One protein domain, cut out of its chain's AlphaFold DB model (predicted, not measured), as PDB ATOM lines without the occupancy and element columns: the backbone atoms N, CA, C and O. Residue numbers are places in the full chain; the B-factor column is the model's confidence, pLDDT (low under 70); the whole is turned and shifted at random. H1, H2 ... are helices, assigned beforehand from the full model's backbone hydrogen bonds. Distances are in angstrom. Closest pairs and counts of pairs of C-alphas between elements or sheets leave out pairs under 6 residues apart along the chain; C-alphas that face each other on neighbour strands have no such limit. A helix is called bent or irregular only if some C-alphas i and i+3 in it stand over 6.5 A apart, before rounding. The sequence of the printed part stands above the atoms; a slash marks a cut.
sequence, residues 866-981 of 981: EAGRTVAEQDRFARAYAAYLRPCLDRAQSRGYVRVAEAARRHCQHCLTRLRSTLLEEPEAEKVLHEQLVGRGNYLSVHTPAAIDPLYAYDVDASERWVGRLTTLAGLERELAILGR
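This is residues 866 to 981 of the 981 residues of an uncharacterized protein of Burkholderia sp. D7 (UniProt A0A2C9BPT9). The long helix H3 runs through a compact helical body, with H2 folded back along it as a hairpin and H6 running back along another part of it. H1 folds back on the first part of H2, the hairpin of H4 and H5 crosses that same part, and residues 936 to 953 stick out as a bare loop. The 116 printed residues include six named helices, H1 to H6 in chain order, and no named strand; the class is all helix. The whole is compact, with a radius of gyration of the C-alphas of 14.8 A and spans of 45 by 39 by 23 A.

H3, residues 898 to 921, is 34.7 A long and begins at C-alpha 898 (-18.251, -4.106, -33.027). H2, residues 877 to 894, is 23.7 A long, with a kink of 32 degrees near residue 884. H1 is residues 866 to 873, H4 925 to 934 and H5 956 to 966. H6, residues 969 to 980, ends at C-alpha 980 (-22.746, -14.779, -43.342). H2 is irregular, with C-alphas 883 and 886 7.1 A apart; H5 only just, with C-alphas 961 and 964 6.7 A apart.

H3 touches H2, closest at the C-alphas of Leu 889 and Ala 901, 4.8 A, at a shallow tilt of 28 degrees, opposite ways. H3 touches H6 at 22 degrees, opposite ways, with C-alphas 912 and 972 closest at 6.4 A. H2 is the hub: with residues 878 to 883 alone it touches H5, about perpendicular at 81 degrees, C-alphas 882 and 959 closest at 6.4 A. H1 and H6 are apart. Every O i to N i+4 pair is within hydrogen-bond range in H1, H3, H4 and H6, against 12 of 14 in H2 and 4 of 7 in H5.

The C-alphas of Ala 946 and Arg 981 are farthest apart, 45.8 A. The printed part has no cut, and the long link is H4 to H5. Confidence is under 70 in 37 residues, among them 930 to 961.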
ATOM      1  N   GLU A 866     -30.514   3.964 -36.881       96.06
ATOM      2  CA  GLU A 866     -31.891   4.281 -36.497       96.06
ATOM      3  C   GLU A 866     -32.770   4.661 -37.699       96.06
ATOM      4  O   GLU A 866     -33.917   4.215 -37.777       96.06
ATOM      5  N   ALA A 867     -32.228   5.384 -38.682       91.62
ATOM      6  CA  ALA A 867     -32.889   5.650 -39.959       91.62
ATOM      7  C   ALA A 867     -33.172   4.343 -40.706       91.62
ATOM      8  O   ALA A 867     -34.310   4.089 -41.098       91.62
ATOM      9  N   GLY A 868     -32.183   3.451 -40.797       91.38
ATOM     10  CA  GLY A 868     -32.353   2.130 -41.399       91.38
ATOM     11  C   GLY A 868     -33.454   1.300 -40.731       91.38
ATOM     12  O   GLY A 868     -34.284   0.707 -41.417       91.38
ATOM     13  N   ARG A 869     -33.521   1.302 -39.394       95.25
ATOM     14  CA  ARG A 869     -34.594   0.628 -38.637       95.25
ATOM     15  C   ARG A 869     -35.968   1.237 -38.880       95.25
ATOM     16  O   ARG A 869     -36.930   0.496 -39.042       95.25
ATOM     17  N   THR A 870     -36.056   2.562 -38.897       93.56
ATOM     18  CA  THR A 870     -37.315   3.292 -39.115       93.56
ATOM     19  C   THR A 870     -37.872   3.010 -40.501       93.56
ATOM     20  O   THR A 870     -39.038   2.653 -40.636       93.56
ATOM     21  N   VAL A 871     -37.016   3.071 -41.518       88.75
ATOM     22  CA  VAL A 871     -37.397   2.811 -42.908       88.75
ATOM     23  C   VAL A 871     -37.755   1.339 -43.140       88.75
ATOM     24  O   VAL A 871     -38.688   1.050 -43.886       88.75
ATOM     25  N   ALA A 872     -37.065   0.405 -42.478       90.62
ATOM     26  CA  ALA A 872     -37.408  -1.015 -42.534       90.62
ATOM     27  C   ALA A 872     -38.756  -1.333 -41.859       90.62
ATOM     28  O   ALA A 872     -39.460  -2.221 -42.322       90.62
ATOM     29  N   GLU A 873     -39.137  -0.616 -40.792       92.19
ATOM     30  CA  GLU A 873     -40.446  -0.785 -40.133       92.19
ATOM     31  C   GLU A 873     -41.629  -0.281 -40.973       92.19
ATOM     32  O   GLU A 873     -42.764  -0.643 -40.681       92.19
ATOM     33  N   GLN A 874     -41.370   0.505 -42.020       87.94
ATOM     34  CA  GLN A 874     -42.358   0.907 -43.027       87.94
ATOM     35  C   GLN A 874     -42.351  -0.018 -44.266       87.94
ATOM     36  O   GLN A 874     -42.782   0.389 -45.343       87.94
ATOM     37  N   ASP A 875     -41.771  -1.218 -44.155       87.06
ATOM     38  CA  ASP A 875     -41.637  -2.216 -45.231       87.06
ATOM     39  C   ASP A 875     -40.825  -1.759 -46.467       87.06
ATOM     40  O   ASP A 875     -40.844  -2.391 -47.524       87.06
ATOM     41  N   ARG A 876     -40.019  -0.693 -46.346       85.12
ATOM     42  CA  ARG A 876     -39.143  -0.192 -47.427       85.12
ATOM     43  C   ARG A 876     -37.732  -0.790 -47.338       85.12
ATOM     44  O   ARG A 876     -36.734  -0.073 -47.199       85.12
ATOM     45  N   PHE A 877     -37.636  -2.119 -47.394       87.94
ATOM     46  CA  PHE A 877     -36.410  -2.872 -47.075       87.94
ATOM     47  C   PHE A 877     -35.209  -2.569 -47.985       87.94
ATOM     48  O   PHE A 877     -34.082  -2.498 -47.492       87.94
ATOM     49  N   ALA A 878     -35.423  -2.357 -49.288       83.69
ATOM     50  CA  ALA A 878     -34.341  -2.074 -50.237       83.69
ATOM     51  C   ALA A 878     -33.653  -0.740 -49.922       83.69
ATOM     52  O   ALA A 878     -32.429  -0.681 -49.789       83.69
ATOM     53  N   ARG A 879     -34.452   0.310 -49.686       82.00
ATOM     54  CA  ARG A 879     -33.953   1.625 -49.268       82.00
ATOM     55  C   ARG A 879     -33.287   1.565 -47.893       82.00
ATOM     56  O   ARG A 879     -32.218   2.141 -47.723       82.00
ATOM     57  N   ALA A 880     -33.877   0.855 -46.926       86.38
ATOM     58  CA  ALA A 880     -33.276   0.674 -45.602       86.38
ATOM     59  C   ALA A 880     -31.875   0.042 -45.685       86.38
ATOM     60  O   ALA A 880     -30.940   0.514 -45.035       86.38
ATOM     61  N   TYR A 881     -31.730  -1.003 -46.505       88.38
ATOM     62  CA  TYR A 881     -30.461  -1.689 -46.726       88.38
ATOM     63  C   TYR A 881     -29.431  -0.783 -47.409       88.38
ATOM     64  O   TYR A 881     -28.367  -0.541 -46.838       88.38
ATOM     65  N   ALA A 882     -29.755  -0.262 -48.598       81.38
ATOM     66  CA  ALA A 882     -28.807   0.437 -49.465       81.38
ATOM     67  C   ALA A 882     -28.383   1.806 -48.913       81.38
ATOM     68  O   ALA A 882     -27.198   2.128 -48.913       81.38
ATOM     69  N   ALA A 883     -29.336   2.600 -48.415       76.94
ATOM     70  CA  ALA A 883     -29.077   3.987 -48.031       76.94
ATOM     71  C   ALA A 883     -28.501   4.135 -46.614       76.94
ATOM     72  O   ALA A 883     -27.826   5.122 -46.330       76.94
ATOM     73  N   TYR A 884     -28.779   3.182 -45.714       85.75
ATOM     74  CA  TYR A 884     -28.513   3.360 -44.284       85.75
ATOM     75  C   TYR A 884     -27.774   2.185 -43.640       85.75
ATOM     76  O   TYR A 884     -26.693   2.370 -43.082       85.75
ATOM     77  N   LEU A 885     -28.332   0.972 -43.700       89.88
ATOM     78  CA  LEU A 885     -27.825  -0.158 -42.913       89.88
ATOM     79  C   LEU A 885     -26.499  -0.708 -43.447       89.88
ATOM     80  O   LEU A 885     -25.604  -0.985 -42.647       89.88
ATOM     81  N   ARG A 886     -26.348  -0.848 -44.770       87.31
ATOM     82  CA  ARG A 886     -25.094  -1.312 -45.371       87.31
ATOM     83  C   ARG A 886     -23.952  -0.306 -45.152       87.31
ATOM     84  O   ARG A 886     -22.940  -0.728 -44.592       87.31
ATOM     85  N   PRO A 887     -24.127   1.005 -45.424       84.25
ATOM     86  CA  PRO A 887     -23.138   2.013 -45.039       84.25
ATOM     87  C   PRO A 887     -22.810   1.999 -43.540       84.25
ATOM     88  O   PRO A 887     -21.644   2.088 -43.160       84.25
ATOM     89  N   CYS A 888     -23.816   1.839 -42.669       87.75
ATOM     90  CA  CYS A 888     -23.594   1.730 -41.225       87.75
ATOM     91  C   CYS A 888     -22.706   0.532 -40.870       87.75
ATOM     92  O   CYS A 888     -21.837   0.658 -40.009       87.75
ATOM     93  N   LEU A 889     -22.934  -0.625 -41.498       88.88
ATOM     94  CA  LEU A 889     -22.162  -1.843 -41.267       88.88
ATOM     95  C   LEU A 889     -20.699  -1.658 -41.679       88.88
ATOM     96  O   LEU A 889     -19.814  -1.876 -40.852       88.88
ATOM     97  N   ASP A 890     -20.459  -1.220 -42.915       83.88
ATOM     98  CA  ASP A 890     -19.108  -1.084 -43.472       83.88
ATOM     99  C   ASP A 890     -18.276  -0.066 -42.668       83.88
ATOM    100  O   ASP A 890     -17.125  -0.321 -42.288       83.88
ATOM    101  N   ARG A 891     -18.888   1.067 -42.298       84.81
ATOM    102  CA  ARG A 891     -18.261   2.067 -41.420       84.81
ATOM    103  C   ARG A 891     -18.005   1.538 -40.017       84.81
ATOM    104  O   ARG A 891     -16.901   1.684 -39.500       84.81
ATOM    105  N   ALA A 892     -18.993   0.903 -39.390       87.50
ATOM    106  CA  ALA A 892     -18.830   0.387 -38.037       87.50
ATOM    107  C   ALA A 892     -17.741  -0.697 -37.968       87.50
ATOM    108  O   ALA A 892     -16.969  -0.709 -37.013       87.50
ATOM    109  N   GLN A 893     -17.635  -1.566 -38.981       86.19
ATOM    110  CA  GLN A 893     -16.575  -2.576 -39.065       86.19
ATOM    111  C   GLN A 893     -15.196  -1.940 -39.249       86.19
ATOM    112  O   GLN A 893     -14.288  -2.245 -38.479       86.19
ATOM    113  N   SER A 894     -15.045  -1.031 -40.217       81.31
ATOM    114  CA  SER A 894     -13.757  -0.370 -40.490       81.31
ATOM    115  C   SER A 894     -13.245   0.475 -39.318       81.31
ATOM    116  O   SER A 894     -12.038   0.601 -39.132       81.31
ATOM    117  N   ARG A 895     -14.148   1.026 -38.500       82.44
ATOM    118  CA  ARG A 895     -13.831   1.867 -37.332       82.44
ATOM    119  C   ARG A 895     -13.811   1.112 -35.996       82.44
ATOM    120  O   ARG A 895     -13.584   1.718 -34.953       82.44
ATOM    121  N   GLY A 896     -14.060  -0.199 -35.999       83.88
ATOM    122  CA  GLY A 896     -14.007  -1.031 -34.789       83.88
ATOM    123  C   GLY A 896     -15.209  -0.905 -33.841       83.88
ATOM    124  O   GLY A 896     -15.129  -1.331 -32.689       83.88
ATOM    125  N   TYR A 897     -16.349  -0.371 -34.292       89.50
ATOM    126  CA  TYR A 897     -17.597  -0.329 -33.518       89.50
ATOM    127  C   TYR A 897     -18.348  -1.669 -33.588       89.50
ATOM    128  O   TYR A 897     -19.425  -1.771 -34.182       89.50
ATOM    129  N   VAL A 898     -17.792  -2.702 -32.947       91.06
ATOM    130  CA  VAL A 898     -18.251  -4.106 -33.027       91.06
ATOM    131  C   VAL A 898     -19.764  -4.256 -32.828       91.06
ATOM    132  O   VAL A 898     -20.456  -4.818 -33.673       91.06
ATOM    133  N   ARG A 899     -20.317  -3.679 -31.755       90.00
ATOM    134  CA  ARG A 899     -21.752  -3.802 -31.436       90.00
ATOM    135  C   ARG A 899     -22.665  -3.156 -32.469       90.00
ATOM    136  O   ARG A 899     -23.758  -3.654 -32.736       90.00
ATOM    137  N   VAL A 900     -22.249  -2.006 -32.996       92.19
ATOM    138  CA  VAL A 900     -23.014  -1.290 -34.021       92.19
ATOM    139  C   VAL A 900     -22.971  -2.092 -35.314       92.19
ATOM    140  O   VAL A 900     -24.019  -2.293 -35.922       92.19
ATOM    141  N   ALA A 901     -21.803  -2.627 -35.678       92.25
ATOM    142  CA  ALA A 901     -21.646  -3.515 -36.822       92.25
ATOM    143  C   ALA A 901     -22.534  -4.762 -36.696       92.25
ATOM    144  O   ALA A 901     -23.259  -5.094 -37.626       92.25
ATOM    145  N   GLU A 902     -22.566  -5.424 -35.539       93.81
ATOM    146  CA  GLU A 902     -23.443  -6.579 -35.304       93.81
ATOM    147  C   GLU A 902     -24.932  -6.222 -35.374       93.81
ATOM    148  O   GLU A 902     -25.740  -6.978 -35.919       93.81
ATOM    149  N   ALA A 903     -25.325  -5.071 -34.822       93.94
ATOM    150  CA  ALA A 903     -26.696  -4.587 -34.919       93.94
ATOM    151  C   ALA A 903     -27.084  -4.292 -36.376       93.94
ATOM    152  O   ALA A 903     -28.127  -4.767 -36.828       93.94
ATOM    153  N   ALA A 904     -26.240  -3.567 -37.114       94.12
ATOM    154  CA  ALA A 904     -26.439  -3.268 -38.527       94.12
ATOM    155  C   ALA A 904     -26.492  -4.555 -39.362       94.12
ATOM    156  O   ALA A 904     -27.438  -4.735 -40.122       94.12
ATOM    157  N   ARG A 905     -25.570  -5.505 -39.143       95.38
ATOM    158  CA  ARG A 905     -25.536  -6.813 -39.822       95.38
ATOM    159  C   ARG A 905     -26.846  -7.577 -39.655       95.38
ATOM    160  O   ARG A 905     -27.404  -8.036 -40.648       95.38
ATOM    161  N   ARG A 906     -27.369  -7.676 -38.427       95.25
ATOM    162  CA  ARG A 906     -28.653  -8.350 -38.161       95.25
ATOM    163  C   ARG A 906     -29.812  -7.696 -38.914       95.25
ATOM    164  O   ARG A 906     -30.642  -8.397 -39.488       95.25
ATOM    165  N   HIS A 907     -29.867  -6.365 -38.947       95.25
ATOM    166  CA  HIS A 907     -30.908  -5.654 -39.692       95.25
ATOM    167  C   HIS A 907     -30.721  -5.752 -41.212       95.25
ATOM    168  O   HIS A 907     -31.713  -5.900 -41.922       95.25
ATOM    169  N   CYS A 908     -29.483  -5.753 -41.712       94.06
ATOM    170  CA  CYS A 908     -29.174  -6.033 -43.112       94.06
ATOM    171  C   CYS A 908     -29.685  -7.420 -43.523       94.06
ATOM    172  O   CYS A 908     -30.415  -7.535 -44.503       94.06
ATOM    173  N   GLN A 909     -29.365  -8.463 -42.747       94.75
ATOM    174  CA  GLN A 909     -29.830  -9.835 -42.990       94.75
ATOM    175  C   GLN A 909     -31.359  -9.930 -42.982       94.75
ATOM    176  O   GLN A 909     -31.939 -10.580 -43.854       94.75
ATOM    177  N   HIS A 910     -32.012  -9.249 -42.033       94.44
ATOM    178  CA  HIS A 910     -33.468  -9.158 -41.984       94.44
ATOM    179  C   HIS A 910     -34.040  -8.528 -43.263       94.44
ATOM    180  O   HIS A 910     -34.902  -9.136 -43.891       94.44
ATOM    181  N   CYS A 911     -33.524  -7.369 -43.691       92.50
ATOM    182  CA  CYS A 911     -33.986  -6.694 -44.908       92.50
ATOM    183  C   CYS A 911     -33.790  -7.570 -46.152       92.50
ATOM    184  O   CYS A 911     -34.732  -7.753 -46.914       92.50
ATOM    185  N   LEU A 912     -32.608  -8.168 -46.334       92.19
ATOM    186  CA  LEU A 912     -32.323  -9.028 -47.489       92.19
ATOM    187  C   LEU A 912     -33.192 -10.289 -47.513       92.19
ATOM    188  O   LEU A 912     -33.638 -10.705 -48.578       92.19
ATOM    189  N   THR A 913     -33.469 -10.886 -46.351       92.69
ATOM    190  CA  THR A 913     -34.345 -12.063 -46.259       92.69
ATOM    191  C   THR A 913     -35.786 -11.705 -46.626       92.69
ATOM    192  O   THR A 913     -36.433 -12.467 -47.338       92.69
ATOM    193  N   ARG A 914     -36.271 -10.529 -46.200       91.94
ATOM    194  CA  ARG A 914     -37.604 -10.024 -46.567       91.94
ATOM    195  C   ARG A 914     -37.697  -9.692 -48.058       91.94
ATOM    196  O   ARG A 914     -38.645 -10.116 -48.704       91.94
ATOM    197  N   LEU A 915     -36.678  -9.041 -48.621       88.75
ATOM    198  CA  LEU A 915     -36.592  -8.783 -50.065       88.75
ATOM    199  C   LEU A 915     -36.590 -10.077 -50.883       88.75
ATOM    200  O   LEU A 915     -37.282 -10.172 -51.891       88.75
ATOM    201  N   ARG A 916     -35.856 -11.097 -50.421       89.12
ATOM    202  CA  ARG A 916     -35.819 -12.413 -51.066       89.12
ATOM    203  C   ARG A 916     -37.187 -13.090 -51.049       89.12
ATOM    204  O   ARG A 916     -37.570 -13.637 -52.074       89.12
ATOM    205  N   SER A 917     -37.916 -13.055 -49.927       88.06
ATOM    206  CA  SER A 917     -39.286 -13.593 -49.890       88.06
ATOM    207  C   SER A 917     -40.207 -12.855 -50.861       88.06
ATOM    208  O   SER A 917     -40.893 -13.510 -51.632       88.06
ATOM    209  N   THR A 918     -40.142 -11.520 -50.914       85.69
ATOM    210  CA  THR A 918     -40.965 -10.721 -51.836       85.69
ATOM    211  C   THR A 918     -40.683 -11.059 -53.304       85.69
ATOM    212  O   THR A 918     -41.617 -11.275 -54.063       85.69
ATOM    213  N   LEU A 919     -39.411 -11.190 -53.704       83.50
ATOM    214  CA  LEU A 919     -39.046 -11.569 -55.080       83.50
ATOM    215  C   LEU A 919     -39.424 -13.013 -55.454       83.50
ATOM    216  O   LEU A 919     -39.588 -13.307 -56.635       83.50
ATOM    217  N   LEU A 920     -39.522 -13.926 -54.481       84.75
ATOM    218  CA  LEU A 920     -39.980 -15.300 -54.723       84.75
ATOM    219  C   LEU A 920     -41.504 -15.384 -54.880       84.75
ATOM    220  O   LEU A 920     -41.992 -16.263 -55.589       84.75
ATOM    221  N   GLU A 921     -42.238 -14.501 -54.206       84.25
ATOM    222  CA  GLU A 921     -43.703 -14.483 -54.186       84.25
ATOM    223  C   GLU A 921     -44.293 -13.647 -55.336       84.25
ATOM    224  O   GLU A 921     -45.347 -13.996 -55.866       84.25
ATOM    225  N   GLU A 922     -43.602 -12.586 -55.771       80.19
ATOM    226  CA  GLU A 922     -44.111 -11.611 -56.742       80.19
ATOM    227  C   GLU A 922     -43.109 -11.351 -57.888       80.19
ATOM    228  O   GLU A 922     -42.160 -10.581 -57.728       80.19
ATOM    229  N   PRO A 923     -43.327 -11.910 -59.094       64.56
ATOM    230  CA  PRO A 923     -42.457 -11.679 -60.252       64.56
ATOM    231  C   PRO A 923     -42.402 -10.211 -60.714       64.56
ATOM    232  O   PRO A 923     -41.421  -9.792 -61.320       64.56
ATOM    233  N   GLU A 924     -43.437  -9.410 -60.422       69.81
ATOM    234  CA  GLU A 924     -43.478  -7.970 -60.731       69.81
ATOM    235  C   GLU A 924     -42.765  -7.094 -59.680       69.81
ATOM    236  O   GLU A 924     -42.565  -5.894 -59.906       69.81
ATOM    237  N   ALA A 925     -42.319  -7.671 -58.555       70.44
ATOM    238  CA  ALA A 925     -41.634  -6.934 -57.493       70.44
ATOM    239  C   ALA A 925     -40.297  -6.335 -57.953       70.44
ATOM    240  O   ALA A 925     -39.847  -5.348 -57.376       70.44
ATOM    241  N   GLU A 926     -39.687  -6.856 -59.023       71.19
ATOM    242  CA  GLU A 926     -38.463  -6.295 -59.606       71.19
ATOM    243  C   GLU A 926     -38.648  -4.823 -60.011       71.19
ATOM    244  O   GLU A 926     -37.820  -3.969 -59.685       71.19
ATOM    245  N   LYS A 927     -39.786  -4.504 -60.642       71.19
ATOM    246  CA  LYS A 927     -40.128  -3.144 -61.072       71.19
ATOM    247  C   LYS A 927     -40.424  -2.234 -59.880       71.19
ATOM    248  O   LYS A 927     -39.959  -1.099 -59.847       71.19
ATOM    249  N   VAL A 928     -41.134  -2.741 -58.871       71.00
ATOM    250  CA  VAL A 928     -41.444  -1.994 -57.639       71.00
ATOM    251  C   VAL A 928     -40.173  -1.694 -56.839       71.00
ATOM    252  O   VAL A 928     -40.004  -0.584 -56.339       71.00
ATOM    253  N   LEU A 929     -39.248  -2.648 -56.743       70.50
ATOM    254  CA  LEU A 929     -37.956  -2.469 -56.076       70.50
ATOM    255  C   LEU A 929     -37.054  -1.497 -56.837       70.50
ATOM    256  O   LEU A 929     -36.386  -0.672 -56.211       70.50
ATOM    257  N   HIS A 930     -37.081  -1.545 -58.169       69.69
ATOM    258  CA  HIS A 930     -36.423  -0.554 -59.012       69.69
ATOM    259  C   HIS A 930     -36.976   0.856 -58.740       69.69
ATOM    260  O   HIS A 930     -36.211   1.764 -58.432       69.69
ATOM    261  N   GLU A 931     -38.302   1.026 -58.725       67.31
ATOM    262  CA  GLU A 931     -38.962   2.299 -58.394       67.31
ATOM    263  C   GLU A 931     -38.685   2.768 -56.948       67.31
ATOM    264  O   GLU A 931     -38.586   3.968 -56.694       67.31
ATOM    265  N   GLN A 932     -38.521   1.853 -55.984       66.44
ATOM    266  CA  GLN A 932     -38.147   2.189 -54.602       66.44
ATOM    267  C   GLN A 932     -36.683   2.634 -54.455       66.44
ATOM    268  O   GLN A 932     -36.395   3.463 -53.587       66.44
ATOM    269  N   LEU A 933     -35.770   2.075 -55.257       64.25
ATOM    270  CA  LEU A 933     -34.334   2.378 -55.228       64.25
ATOM    271  C   LEU A 933     -33.977   3.626 -56.044       64.25
ATOM    272  O   LEU A 933     -33.143   4.408 -55.600       64.25
ATOM    273  N   VAL A 934     -34.634   3.836 -57.187       57.47
ATOM    274  CA  VAL A 934     -34.520   5.057 -58.012       57.47
ATOM    275  C   VAL A 934     -35.346   6.206 -57.407       57.47
ATOM    276  O   VAL A 934     -35.029   7.381 -57.572       57.47
ATOM    277  N   GLY A 935     -36.365   5.856 -56.616       54.12
ATOM    278  CA  GLY A 935     -37.229   6.763 -55.878       54.12
ATOM    279  C   GLY A 935     -38.462   7.193 -56.674       54.12
ATOM    280  O   GLY A 935     -38.387   7.587 -57.836       54.12
ATOM    281  N   ARG A 936     -39.624   7.230 -56.003       39.66
ATOM    282  CA  ARG A 936     -40.721   8.119 -56.408       39.66
ATOM    283  C   ARG A 936     -40.205   9.548 -56.254       39.66
ATOM    284  O   ARG A 936     -40.169  10.064 -55.137       39.66
ATOM    285  N   GLY A 937     -39.767  10.168 -57.347       41.81
ATOM    286  CA  GLY A 937     -39.447  11.590 -57.354       41.81
ATOM    287  C   GLY A 937     -40.606  12.364 -56.726       41.81
ATOM    288  O   GLY A 937     -41.729  12.244 -57.207       41.81
ATOM    289  N   ASN A 938     -40.359  13.037 -55.594       36.53
ATOM    290  CA  ASN A 938     -40.915  14.355 -55.250       36.53
ATOM    291  C   ASN A 938     -40.975  14.715 -53.755       36.53
ATOM    292  O   ASN A 938     -41.240  15.872 -53.452       36.53
ATOM    293  N   TYR A 939     -40.707  13.828 -52.791       35.56
ATOM    294  CA  TYR A 939     -40.868  14.255 -51.383       35.56
ATOM    295  C   TYR A 939     -39.780  15.227 -50.894       35.56
ATOM    296  O   TYR A 939     -40.068  16.109 -50.092       35.56
ATOM    297  N   LEU A 940     -38.559  15.131 -51.432       37.50
ATOM    298  CA  LEU A 940     -37.496  16.099 -51.150       37.50
ATOM    299  C   LEU A 940     -37.485  17.284 -52.131       37.50
ATOM    300  O   LEU A 940     -36.968  18.325 -51.769       37.50
ATOM    301  N   SER A 941     -38.089  17.193 -53.323       36.16
ATOM    302  CA  SER A 941     -38.082  18.302 -54.303       36.16
ATOM    303  C   SER A 941     -39.097  19.415 -53.998       36.16
ATOM    304  O   SER A 941     -38.978  20.521 -54.523       36.16
ATOM    305  N   VAL A 942     -40.103  19.151 -53.155       35.09
ATOM    306  CA  VAL A 942     -41.195  20.101 -52.857       35.09
ATOM    307  C   VAL A 942     -40.849  21.067 -51.711       35.09
ATOM    308  O   VAL A 942     -41.459  22.129 -51.584       35.09
ATOM    309  N   HIS A 943     -39.831  20.756 -50.902       36.25
ATOM    310  CA  HIS A 943     -39.359  21.617 -49.804       36.25
ATOM    311  C   HIS A 943     -37.904  22.032 -49.913       36.25
ATOM    312  O   HIS A 943     -37.359  22.651 -49.002       36.25
ATOM    313  N   THR A 944     -37.280  21.758 -51.044       34.62
ATOM    314  CA  THR A 944     -35.946  22.246 -51.307       34.62
ATOM    315  C   THR A 944     -35.977  23.748 -51.575       34.62
ATOM    316  O   THR A 944     -36.562  24.170 -52.577       34.62
ATOM    317  N   PRO A 945     -35.380  24.587 -50.703       33.53
ATOM    318  CA  PRO A 945     -35.146  25.978 -51.055       33.53
ATOM    319  C   PRO A 945     -34.342  26.022 -52.358       33.53
ATOM    320  O   PRO A 945     -33.554  25.118 -52.633       33.53
ATOM    321  N   ALA A 946     -34.512  27.081 -53.153       33.75
ATOM    322  CA  ALA A 946     -33.861  27.289 -54.457       33.75
ATOM    323  C   ALA A 946     -32.308  27.311 -54.429       33.75
ATOM    324  O   ALA A 946     -31.674  27.591 -55.440       33.75
ATOM    325  N   ALA A 947     -31.709  27.000 -53.281       37.12
ATOM    326  CA  ALA A 947     -30.299  26.746 -53.056       37.12
ATOM    327  C   ALA A 947     -30.141  25.384 -52.350       37.12
ATOM    328  O   ALA A 947     -29.684  25.317 -51.208       37.12
ATOM    329  N   ILE A 948     -30.562  24.287 -52.993       34.19
ATOM    330  CA  ILE A 948     -29.991  22.986 -52.631       34.19
ATOM    331  C   ILE A 948     -28.550  23.059 -53.080       34.19
ATOM    332  O   ILE A 948     -28.257  23.115 -54.273       34.19
ATOM    333  N   ASP A 949     -27.668  23.104 -52.103       37.34
ATOM    334  CA  ASP A 949     -26.246  23.025 -52.329       37.34
ATOM    335  C   ASP A 949     -25.934  21.740 -53.141       37.34
ATOM    336  O   ASP A 949     -26.270  20.639 -52.682       37.34
ATOM    337  N   PRO A 950     -25.309  21.835 -54.336       36.53
ATOM    338  CA  PRO A 950     -24.927  20.682 -55.162       36.53
ATOM    339  C   PRO A 950     -23.957  19.712 -54.457       36.53
ATOM    340  O   PRO A 950     -23.599  18.675 -55.016       36.53
ATOM    341  N   LEU A 951     -23.535  20.017 -53.225       39.03
ATOM    342  CA  LEU A 951     -22.801  19.129 -52.327       39.03
ATOM    343  C   LEU A 951     -23.607  17.918 -51.818       39.03
ATOM    344  O   LEU A 951     -22.983  16.977 -51.309       39.03
ATOM    345  N   TYR A 952     -24.940  17.908 -51.954       45.91
ATOM    346  CA  TYR A 952     -25.803  16.913 -51.306       45.91
ATOM    347  C   TYR A 952     -26.922  16.384 -52.197       45.91
ATOM    348  O   TYR A 952     -28.101  16.675 -52.006       45.91
ATOM    349  N   ALA A 953     -26.553  15.506 -53.118       32.31
ATOM    350  CA  ALA A 953     -27.467  14.462 -53.530       32.31
ATOM    351  C   ALA A 953     -27.077  13.191 -52.764       32.31
ATOM    352  O   ALA A 953     -25.890  12.875 -52.634       32.31
ATOM    353  N   TYR A 954     -28.072  12.431 -52.291       38.53
ATOM    354  CA  TYR A 954     -27.936  10.985 -52.425       38.53
ATOM    355  C   TYR A 954     -27.399  10.758 -53.823       38.53
ATOM    356  O   TYR A 954     -27.989  11.263 -54.779       38.53
ATOM    357  N   ASP A 955     -26.274  10.074 -53.935       40.00
ATOM    358  CA  ASP A 955     -25.897   9.580 -55.234       40.00
ATOM    359  C   ASP A 955     -27.026   8.619 -55.632       40.00
ATOM    360  O   ASP A 955     -27.175   7.530 -55.061       40.00
ATOM    361  N   VAL A 956     -27.923   9.082 -56.506       35.75
ATOM    362  CA  VAL A 956     -28.908   8.214 -57.147       35.75
ATOM    363  C   VAL A 956     -28.122   7.062 -57.776       35.75
ATOM    364  O   VAL A 956     -28.524   5.914 -57.608       35.75
ATOM    365  N   ASP A 957     -26.896   7.325 -58.249       39.38
ATOM    366  CA  ASP A 957     -25.974   6.332 -58.783       39.38
ATOM    367  C   ASP A 957     -25.487   5.332 -57.714       39.38
ATOM    368  O   ASP A 957     -25.273   4.160 -58.023       39.38
ATOM    369  N   ALA A 958     -25.376   5.701 -56.429       47.22
ATOM    370  CA  ALA A 958     -25.070   4.734 -55.368       47.22
ATOM    371  C   ALA A 958     -26.244   3.782 -55.125       47.22
ATOM    372  O   ALA A 958     -26.017   2.601 -54.866       47.22
ATOM    373  N   SER A 959     -27.483   4.262 -55.252       50.91
ATOM    374  CA  SER A 959     -28.694   3.433 -55.166       50.91
ATOM    375  C   SER A 959     -28.856   2.565 -56.421       50.91
ATOM    376  O   SER A 959     -29.171   1.379 -56.306       50.91
ATOM    377  N   GLU A 960     -28.532   3.101 -57.601       52.50
ATOM    378  CA  GLU A 960     -28.474   2.375 -58.877       52.50
ATOM    379  C   GLU A 960     -27.422   1.259 -58.872       52.50
ATOM    380  O   GLU A 960     -27.692   0.159 -59.362       52.50
ATOM    381  N   ARG A 961     -26.262   1.457 -58.225       62.62
ATOM    382  CA  ARG A 961     -25.263   0.386 -58.008       62.62
ATOM    383  C   ARG A 961     -25.842  -0.804 -57.234       62.62
ATOM    384  O   ARG A 961     -25.373  -1.933 -57.410       62.62
ATOM    385  N   TRP A 962     -26.848  -0.569 -56.388       70.31
ATOM    386  CA  TRP A 962     -27.550  -1.618 -55.650       70.31
ATOM    387  C   TRP A 962     -28.724  -2.219 -56.417       70.31
ATOM    388  O   TRP A 962     -29.072  -3.356 -56.113       70.31
ATOM    389  N   VAL A 963     -29.287  -1.536 -57.422       68.12
ATOM    390  CA  VAL A 963     -30.426  -2.031 -58.218       68.12
ATOM    391  C   VAL A 963     -30.138  -3.436 -58.737       68.12
ATOM    392  O   VAL A 963     -30.783  -4.377 -58.292       68.12
ATOM    393  N   GLY A 964     -29.092  -3.632 -59.544       65.69
ATOM    394  CA  GLY A 964     -28.793  -4.958 -60.108       65.69
ATOM    395  C   GLY A 964     -28.497  -6.052 -59.065       65.69
ATOM    396  O   GLY A 964     -28.655  -7.243 -59.348       65.69
ATOM    397  N   ARG A 965     -28.084  -5.673 -57.845       78.19
ATOM    398  CA  ARG A 965     -27.796  -6.609 -56.743       78.19
ATOM    399  C   ARG A 965     -29.020  -6.931 -55.890       78.19
ATOM    400  O   ARG A 965     -29.101  -8.035 -55.368       78.19
ATOM    401  N   LEU A 966     -29.936  -5.984 -55.714       82.56
ATOM    402  CA  LEU A 966     -31.087  -6.116 -54.820       82.56
ATOM    403  C   LEU A 966     -32.373  -6.497 -55.555       82.56
ATOM    404  O   LEU A 966     -33.284  -7.018 -54.916       82.56
ATOM    405  N   THR A 967     -32.454  -6.270 -56.869       80.25
ATOM    406  CA  THR A 967     -33.618  -6.650 -57.684       80.25
ATOM    407  C   THR A 967     -33.549  -8.093 -58.192       80.25
ATOM    408  O   THR A 967     -34.549  -8.615 -58.667       80.25
ATOM    409  N   THR A 968     -32.406  -8.778 -58.052       83.12
ATOM    410  CA  THR A 968     -32.225 -10.166 -58.511       83.12
ATOM    411  C   THR A 968     -32.004 -11.136 -57.348       83.12
ATOM    412  O   THR A 968     -31.257 -10.847 -56.411       83.12
ATOM    413  N   LEU A 969     -32.591 -12.340 -57.424       83.25
ATOM    414  CA  LEU A 969     -32.403 -13.388 -56.404       83.25
ATOM    415  C   LEU A 969     -30.925 -13.769 -56.229       83.25
ATOM    416  O   LEU A 969     -30.441 -13.866 -55.103       83.25
ATOM    417  N   ALA A 970     -30.190 -13.917 -57.334       84.94
ATOM    418  CA  ALA A 970     -28.765 -14.240 -57.306       84.94
ATOM    419  C   ALA A 970     -27.919 -13.131 -56.652       84.94
ATOM    420  O   ALA A 970     -26.933 -13.421 -55.969       84.94
ATOM    421  N   GLY A 971     -28.292 -11.861 -56.848       84.06
ATOM    422  CA  GLY A 971     -27.650 -10.727 -56.190       84.06
ATOM    423  C   GLY A 971     -27.900 -10.718 -54.680       84.06
ATOM    424  O   GLY A 971     -26.946 -10.602 -53.906       84.06
ATOM    425  N   LEU A 972     -29.145 -10.953 -54.250       85.25
ATOM    426  CA  LEU A 972     -29.505 -11.045 -52.831       85.25
ATOM    427  C   LEU A 972     -28.804 -12.209 -52.125       85.25
ATOM    428  O   LEU A 972     -28.305 -12.039 -51.014       85.25
ATOM    429  N   GLU A 973     -28.731 -13.384 -52.758       86.56
ATOM    430  CA  GLU A 973     -28.036 -14.549 -52.196       86.56
ATOM    431  C   GLU A 973     -26.532 -14.302 -52.055       86.56
ATOM    432  O   GLU A 973     -25.932 -14.697 -51.054       86.56
ATOM    433  N   ARG A 974     -25.928 -13.576 -53.004       88.06
ATOM    434  CA  ARG A 974     -24.528 -13.150 -52.908       88.06
ATOM    435  C   ARG A 974     -24.307 -12.210 -51.725       88.06
ATOM    436  O   ARG A 974     -23.367 -12.422 -50.964       88.06
ATOM    437  N   GLU A 975     -25.163 -11.209 -51.541       87.50
ATOM    438  CA  GLU A 975     -25.054 -10.279 -50.410       87.50
ATOM    439  C   GLU A 975     -25.324 -10.972 -49.063       87.50
ATOM    440  O   GLU A 975     -24.600 -10.743 -48.094       87.50
ATOM    441  N   LEU A 976     -26.292 -11.891 -48.993       87.12
ATOM    442  CA  LEU A 976     -26.522 -12.719 -47.802       87.12
ATOM    443  C   LEU A 976     -25.304 -13.589 -47.468       87.12
ATOM    444  O   LEU A 976     -24.925 -13.680 -46.300       87.12
ATOM    445  N   ALA A 977     -24.657 -14.181 -48.476       86.62
ATOM    446  CA  ALA A 977     -23.432 -14.952 -48.288       86.62
ATOM    447  C   ALA A 977     -22.264 -14.078 -47.800       86.62
ATOM    448  O   ALA A 977     -21.484 -14.529 -46.964       86.62
ATOM    449  N   ILE A 978     -22.159 -12.830 -48.273       85.19
ATOM    450  CA  ILE A 978     -21.167 -11.858 -47.785       85.19
ATOM    451  C   ILE A 978     -21.407 -11.532 -46.306       85.19
ATOM    452  O   ILE A 978     -20.446 -11.448 -45.554       85.19
ATOM    453  N   LEU A 979     -22.663 -11.380 -45.873       84.00
ATOM    454  CA  LEU A 979     -23.003 -11.094 -44.471       84.00
ATOM    455  C   LEU A 979     -22.912 -12.310 -43.536       84.00
ATOM    456  O   LEU A 979     -22.969 -12.132 -42.318       84.00
ATOM    457  N   GLY A 980     -22.890 -13.525 -44.088       71.25
ATOM    458  CA  GLY A 980     -22.746 -14.779 -43.342       71.25
ATOM    459  C   GLY A 980     -21.293 -15.199 -43.102       71.25
ATOM    460  O   GLY A 980     -21.061 -16.099 -42.297       71.25
ATOM    461  N   ARG A 981     -20.345 -14.563 -43.799       61.56
ATOM    462  CA  ARG A 981     -18.901 -14.634 -43.539       61.56
ATOM    463  C   ARG A 981     -18.508 -13.560 -42.533       61.56
ATOM    464  O   ARG A 981     -17.576 -13.838 -41.751       61.56
TER     465      ARG A 981